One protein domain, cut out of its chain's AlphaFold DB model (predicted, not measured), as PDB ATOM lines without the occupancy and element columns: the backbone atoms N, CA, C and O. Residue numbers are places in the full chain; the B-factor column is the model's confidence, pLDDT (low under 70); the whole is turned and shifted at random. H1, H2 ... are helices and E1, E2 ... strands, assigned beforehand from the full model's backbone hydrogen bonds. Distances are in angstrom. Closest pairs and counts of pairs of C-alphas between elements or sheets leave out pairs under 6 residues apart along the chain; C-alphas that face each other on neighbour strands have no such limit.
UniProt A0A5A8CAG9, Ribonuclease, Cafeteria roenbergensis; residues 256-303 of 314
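Overview. This is residues 256 to 303 of the 314 residues of the protein "Ribonuclease" of Cafeteria roenbergensis (UniProt A0A5A8CAG9). A small, elongated domain has two helices, H1 and H2, toward one end and a short two-stranded hairpin, E1 and E2, toward the other, with a long winding stretch without named elements, residues 277 to 292, between them. The turn of the hairpin and the short helix H1 lie at the two far ends. The printed part has 48 residues, with two named helices and then two named strands along the chain, H1, H2, E1, E2; the strands make one antiparallel sheet, order E1 - E2. The class is mixed, helices and strands, though under half of the residues, 20 of 48, are in named elements. The whole is compact, with a radius of gyration of the C-alphas of 10.4 A, and spans 31 by 18 by 17 A.

Arrangement. Helix H1, residues 258 to 261, is joined by a tight link of 5 residues to helix H2, residues 267 to 276. The two helices are close but not clearly touching: their closest C-alphas, those of His 261 and His 269, are 7.0 A apart, and their centres are 12.3 A apart. In H2 every O i to N i+4 pair is within hydrogen-bond range; H1, with 4 residues, is too short for such a pair, and its one O i to N i+3 pair is not within range. Strand E1, residues 293 to 295, and strand E2, residues 301 to 303, form a hairpin with a tight link of 5 residues. They are antiparallel neighbours, with 135 degrees between their N-to-C directions. C-alphas 293 and 303 face each other at 4.4 A, and C-alphas 295 and 301 at 4.7 A. N 294 and O 302 are within hydrogen-bond range at 2.8 A, and so are N 302 and O 294 at 2.8 A. H1 is apart from E1 and from E2, and H2 is apart from E2.

Along the chain. H1 runs from Met 258, with its C-alpha at (2.985, -5.844, -33.108), to His 261. H2 runs from Pro 267, with its C-alpha at (3.304, 4.759, -25.421), to Lys 276, and measures 14.3 A from first to last C-alpha. E1 runs from Trp 293 to Arg 295 and E2 from Ala 301 to Pro 303, each 7.1 A from first to last C-alpha. E2 ends with C-alpha 303 at (-7.729, 9.601, -41.789).

Size, cuts and confidence. The two C-alphas farthest apart, those of Gly 260 and Glu 297, are 30.6 A apart. The C-alphas of Tyr 256 and Pro 303, the first and last printed residues, are 17.9 A apart. The link from H2 to E1 is long, with 16 residues, and its C-alphas lie 3 to 12 A from the mean of the C-alphas. The printed part has no cut. The mean pLDDT of the printed part is 95.8, and no printed residue is under 70.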
ATOM      1  N   TYR A 256       6.047  -1.819 -36.901       97.56
ATOM      2  CA  TYR A 256       4.981  -1.563 -35.931       97.56
ATOM      3  C   TYR A 256       5.198  -2.233 -34.571       97.56
ATOM      4  O   TYR A 256       4.565  -1.788 -33.629       97.56
ATOM      5  N   ASP A 257       6.083  -3.231 -34.448       97.25
ATOM      6  CA  ASP A 257       6.343  -3.972 -33.196       97.25
ATOM      7  C   ASP A 257       5.080  -4.639 -32.601       97.25
ATOM      8  O   ASP A 257       4.873  -4.750 -31.388       97.25
ATOM      9  N   MET A 258       4.217  -5.147 -33.486       97.31
ATOM     10  CA  MET A 258       2.985  -5.844 -33.108       97.31
ATOM     11  C   MET A 258       3.282  -7.072 -32.242       97.31
ATOM     12  O   MET A 258       2.478  -7.420 -31.369       97.31
ATOM     13  N   ALA A 259       4.441  -7.705 -32.449       96.31
ATOM     14  CA  ALA A 259       4.911  -8.827 -31.653       96.31
ATOM     15  C   ALA A 259       5.356  -8.403 -30.245       96.31
ATOM     16  O   ALA A 259       5.144  -9.180 -29.316       96.31
ATOM     17  N   GLY A 260       5.922  -7.213 -30.043       96.69
ATOM     18  CA  GLY A 260       6.334  -6.730 -28.725       96.69
ATOM     19  C   GLY A 260       5.139  -6.339 -27.858       96.69
ATOM     20  O   GLY A 260       4.868  -6.952 -26.824       96.69
ATOM     21  N   HIS A 261       4.358  -5.354 -28.304       97.06
ATOM     22  CA  HIS A 261       3.256  -4.796 -27.508       97.06
ATOM     23  C   HIS A 261       1.905  -5.513 -27.699       97.06
ATOM     24  O   HIS A 261       0.904  -5.113 -27.098       97.06
ATOM     25  N   LYS A 262       1.827  -6.551 -28.546       97.50
ATOM     26  CA  LYS A 262       0.626  -7.389 -28.795       97.50
ATOM     27  C   LYS A 262      -0.634  -6.596 -29.180       97.50
ATOM     28  O   LYS A 262      -1.762  -7.026 -28.909       97.50
ATOM     29  N   GLY A 263      -0.447  -5.424 -29.787       97.19
ATOM     30  CA  GLY A 263      -1.507  -4.492 -30.178       97.19
ATOM     31  C   GLY A 263      -2.086  -3.620 -29.052       97.19
ATOM     32  O   GLY A 263      -3.015  -2.860 -29.318       97.19
ATOM     33  N   TYR A 264      -1.585  -3.689 -27.812       97.75
ATOM     34  CA  TYR A 264      -2.017  -2.783 -26.736       97.75
ATOM     35  C   TYR A 264      -1.581  -1.334 -27.014       97.75
ATOM     36  O   TYR A 264      -0.535  -1.134 -27.632       97.75
ATOM     37  N   PRO A 265      -2.348  -0.313 -26.581       96.88
ATOM     38  CA  PRO A 265      -2.029   1.099 -26.818       96.88
ATOM     39  C   PRO A 265      -0.928   1.603 -25.867       96.88
ATOM     40  O   PRO A 265      -1.129   2.529 -25.082       96.88
ATOM     41  N   THR A 266       0.243   0.965 -25.897       97.69
ATOM     42  CA  THR A 266       1.412   1.408 -25.130       97.69
ATOM     43  C   THR A 266       1.932   2.740 -25.686       97.69
ATOM     44  O   THR A 266       1.690   3.051 -26.855       97.69
ATOM     45  N   PRO A 267       2.688   3.535 -24.906       97.62
ATOM     46  CA  PRO A 267       3.304   4.759 -25.421       97.62
ATOM     47  C   PRO A 267       4.138   4.535 -26.692       97.62
ATOM     48  O   PRO A 267       4.078   5.359 -27.603       97.62
ATOM     49  N   ALA A 268       4.848   3.400 -26.775       97.12
ATOM     50  CA  ALA A 268       5.623   3.001 -27.949       97.12
ATOM     51  C   ALA A 268       4.726   2.755 -29.171       97.12
ATOM     52  O   ALA A 268       4.931   3.372 -30.213       97.12
ATOM     53  N   HIS A 269       3.670   1.948 -29.023       98.00
ATOM     54  CA  HIS A 269       2.720   1.691 -30.108       98.00
ATOM     55  C   HIS A 269       2.052   2.988 -30.586       98.00
ATOM     56  O   HIS A 269       1.965   3.254 -31.782       98.00
ATOM     57  N   MET A 270       1.647   3.855 -29.654       97.56
ATOM     58  CA  MET A 270       1.006   5.123 -29.999       97.56
ATOM     59  C   MET A 270       1.947   6.125 -30.670       97.56
ATOM     60  O   MET A 270       1.466   6.981 -31.410       97.56
ATOM     61  N   ALA A 271       3.255   6.070 -30.402       97.75
ATOM     62  CA  ALA A 271       4.236   6.874 -31.127       97.75
ATOM     63  C   ALA A 271       4.324   6.420 -32.591       97.75
ATOM     64  O   ALA A 271       4.238   7.257 -33.485       97.75
ATOM     65  N   ILE A 272       4.364   5.105 -32.825       97.75
ATOM     66  CA  ILE A 272       4.398   4.538 -34.177       97.75
ATOM     67  C   ILE A 272       3.130   4.892 -34.955       97.75
ATOM     68  O   ILE A 272       3.221   5.333 -36.094       97.75
ATOM     69  N   VAL A 273       1.948   4.764 -34.346       96.94
ATOM     70  CA  VAL A 273       0.680   5.113 -35.011       96.94
ATOM     71  C   VAL A 273       0.602   6.605 -35.353       96.94
ATOM     72  O   VAL A 273       0.042   6.970 -36.383       96.94
ATOM     73  N   ARG A 274       1.183   7.485 -34.526       96.00
ATOM     74  CA  ARG A 274       1.270   8.925 -34.826       96.00
ATOM     75  C   ARG A 274       2.202   9.229 -35.998       96.00
ATOM     76  O   ARG A 274       1.923  10.150 -36.754       96.00
ATOM     77  N   GLU A 275       3.290   8.479 -36.130       96.81
ATOM     78  CA  GLU A 275       4.284   8.664 -37.190       96.81
ATOM     79  C   GLU A 275       3.855   8.022 -38.519       96.81
ATOM     80  O   GLU A 275       3.970   8.639 -39.573       96.81
ATOM     81  N   LYS A 276       3.354   6.781 -38.472       96.81
ATOM     82  CA  LYS A 276       3.097   5.930 -39.647       96.81
ATOM     83  C   LYS A 276       1.619   5.784 -40.010       96.81
ATOM     84  O   LYS A 276       1.313   5.266 -41.083       96.81
ATOM     85  N   GLY A 277       0.716   6.213 -39.133       96.81
ATOM     86  CA  GLY A 277      -0.726   6.048 -39.284       96.81
ATOM     87  C   GLY A 277      -1.285   4.755 -38.685       96.81
ATOM     88  O   GLY A 277      -0.561   3.924 -38.137       96.81
ATOM     89  N   ALA A 278      -2.607   4.586 -38.756       97.25
ATOM     90  CA  ALA A 278      -3.255   3.328 -38.408       97.25
ATOM     91  C   ALA A 278      -3.186   2.346 -39.588       97.25
ATOM     92  O   ALA A 278      -3.332   2.719 -40.748       97.25
ATOM     93  N   THR A 279      -3.002   1.066 -39.280       96.38
ATOM     94  CA  THR A 279      -3.098  -0.041 -40.246       96.38
ATOM     95  C   THR A 279      -4.500  -0.640 -40.278       96.38
ATOM     96  O   THR A 279      -5.282  -0.469 -39.342       96.38
ATOM     97  N   ASP A 280      -4.780  -1.477 -41.276       94.62
ATOM     98  CA  ASP A 280      -6.061  -2.187 -41.392       94.62
ATOM     99  C   ASP A 280      -6.344  -3.120 -40.210       94.62
ATOM    100  O   ASP A 280      -7.498  -3.476 -39.962       94.62
ATOM    101  N   SER A 281      -5.300  -3.505 -39.472       96.94
ATOM    102  CA  SER A 281      -5.409  -4.341 -38.281       96.94
ATOM    103  C   SER A 281      -5.779  -3.560 -37.014       96.94
ATOM    104  O   SER A 281      -6.043  -4.180 -35.983       96.94
ATOM    105  N   HIS A 282      -5.839  -2.228 -37.066       98.06
ATOM    106  CA  HIS A 282      -6.319  -1.405 -35.960       98.06
ATOM    107  C   HIS A 282      -7.844  -1.415 -35.873       98.06
ATOM    108  O   HIS A 282      -8.537  -1.532 -36.879       98.06
ATOM    109  N   ARG A 283      -8.360  -1.280 -34.650       97.75
ATOM    110  CA  ARG A 283      -9.789  -1.174 -34.338       97.75
ATOM    111  C   ARG A 283     -10.155   0.301 -34.320       97.75
ATOM    112  O   ARG A 283      -9.959   0.977 -33.310       97.75
ATOM    113  N   LEU A 284     -10.651   0.819 -35.436       96.94
ATOM    114  CA  LEU A 284     -10.786   2.269 -35.618       96.94
ATOM    115  C   LEU A 284     -11.887   2.879 -34.736       96.94
ATOM    116  O   LEU A 284     -11.875   4.072 -34.460       96.94
ATOM    117  N   THR A 285     -12.796   2.056 -34.206       96.50
ATOM    118  CA  THR A 285     -13.836   2.469 -33.249       96.50
ATOM    119  C   THR A 285     -13.336   2.625 -31.808       96.50
ATOM    120  O   THR A 285     -14.090   3.099 -30.954       96.50
ATOM    121  N   PHE A 286     -12.088   2.252 -31.503       97.69
ATOM    122  CA  PHE A 286     -11.508   2.355 -30.162       97.69
ATOM    123  C   PHE A 286     -10.825   3.709 -29.965       97.69
ATOM    124  O   PHE A 286     -10.139   4.214 -30.854       97.69
ATOM    125  N   ALA A 287     -10.951   4.292 -28.771       94.75
ATOM    126  CA  ALA A 287     -10.084   5.405 -28.392       94.75
ATOM    127  C   ALA A 287      -8.616   4.920 -28.341       94.75
ATOM    128  O   ALA A 287      -8.371   3.815 -27.850       94.75
ATOM    129  N   PRO A 288      -7.642   5.709 -28.830       94.62
ATOM    130  CA  PRO A 288      -7.756   7.102 -29.286       94.62
ATOM    131  C   PRO A 288      -7.965   7.277 -30.805       94.62
ATOM    132  O   PRO A 288      -7.857   8.392 -31.296       94.62
ATOM    133  N   LEU A 289      -8.229   6.213 -31.572       95.88
ATOM    134  CA  LEU A 289      -8.401   6.304 -33.033       95.88
ATOM    135  C   LEU A 289      -9.805   6.746 -33.448       95.88
ATOM    136  O   LEU A 289      -9.978   7.334 -34.517       95.88
ATOM    137  N   LYS A 290     -10.793   6.481 -32.590       96.12
ATOM    138  CA  LYS A 290     -12.200   6.811 -32.812       96.12
ATOM    139  C   LYS A 290     -12.372   8.276 -33.209       96.12
ATOM    140  O   LYS A 290     -12.017   9.169 -32.449       96.12
ATOM    141  N   GLY A 291     -12.968   8.499 -34.379       95.00
ATOM    142  CA  GLY A 291     -13.247   9.834 -34.919       95.00
ATOM    143  C   GLY A 291     -12.082  10.479 -35.676       95.00
ATOM    144  O   GLY A 291     -12.288  11.498 -36.320       95.00
ATOM    145  N   HIS A 292     -10.890   9.879 -35.645       95.62
ATOM    146  CA  HIS A 292      -9.718  10.344 -36.394       95.62
ATOM    147  C   HIS A 292      -9.399   9.454 -37.595       95.62
ATOM    148  O   HIS A 292      -8.807   9.922 -38.564       95.62
ATOM    149  N   TRP A 293      -9.809   8.186 -37.540       96.62
ATOM    150  CA  TRP A 293      -9.588   7.194 -38.587       96.62
ATOM    151  C   TRP A 293     -10.903   6.533 -38.998       96.62
ATOM    152  O   TRP A 293     -11.772   6.286 -38.160       96.62
ATOM    153  N   THR A 294     -11.021   6.216 -40.284       95.00
ATOM    154  CA  THR A 294     -12.113   5.441 -40.878       95.00
ATOM    155  C   THR A 294     -11.556   4.402 -41.848       95.00
ATOM    156  O   THR A 294     -10.349   4.344 -42.089       95.00
ATOM    157  N   ARG A 295     -12.428   3.552 -42.383       92.81
ATOM    158  CA  ARG A 295     -12.101   2.667 -43.498       92.81
ATOM    159  C   ARG A 295     -12.668   3.231 -44.794       92.81
ATOM    160  O   ARG A 295     -13.814   3.673 -44.798       92.81
ATOM    161  N   ASP A 296     -11.874   3.210 -45.861       92.12
ATOM    162  CA  ASP A 296     -12.359   3.501 -47.215       92.12
ATOM    163  C   ASP A 296     -13.159   2.315 -47.799       92.12
ATOM    164  O   ASP A 296     -13.352   1.294 -47.136       92.12
ATOM    165  N   GLU A 297     -13.619   2.423 -49.048       87.94
ATOM    166  CA  GLU A 297     -14.398   1.368 -49.719       87.94
ATOM    167  C   GLU A 297     -13.610   0.062 -49.931       87.94
ATOM    168  O   GLU A 297     -14.187  -1.026 -49.929       87.94
ATOM    169  N   SER A 298     -12.279   0.137 -50.045       88.38
ATOM    170  CA  SER A 298     -11.399  -1.047 -50.065       88.38
ATOM    171  C   SER A 298     -11.216  -1.659 -48.662       88.38
ATOM    172  O   SER A 298     -10.750  -2.791 -48.471       88.38
ATOM    173  N   GLY A 299     -11.649  -0.911 -47.650       85.69
ATOM    174  CA  GLY A 299     -11.573  -1.188 -46.232       85.69
ATOM    175  C   GLY A 299     -10.175  -0.998 -45.642       85.69
ATOM    176  O   GLY A 299      -9.853  -1.631 -44.621       85.69
ATOM    177  N   LYS A 300      -9.375  -0.145 -46.290       91.44
ATOM    178  CA  LYS A 300      -8.081   0.341 -45.816       91.44
ATOM    179  C   LYS A 300      -8.286   1.444 -44.781       91.44
ATOM    180  O   LYS A 300      -9.186   2.268 -44.928       91.44
ATOM    181  N   ALA A 301      -7.464   1.468 -43.736       94.00
ATOM    182  CA  ALA A 301      -7.502   2.544 -42.748       94.00
ATOM    183  C   ALA A 301      -7.006   3.877 -43.348       94.00
ATOM    184  O   ALA A 301      -5.884   3.960 -43.852       94.00
ATOM    185  N   VAL A 302      -7.828   4.924 -43.258       95.19
ATOM    186  CA  VAL A 302      -7.534   6.284 -43.736       95.19
ATOM    187  C   VAL A 302      -7.940   7.331 -42.690       95.19
ATOM    188  O   VAL A 302      -8.858   7.079 -41.900       95.19
ATOM    189  N   PRO A 303      -7.277   8.499 -42.630       95.00
ATOM    190  CA  PRO A 303      -7.729   9.601 -41.789       95.00
ATOM    191  C   PRO A 303      -9.138  10.064 -42.179       95.00
ATOM    192  O   PRO A 303      -9.500  10.083 -43.353       95.00
TER     193      PRO A 303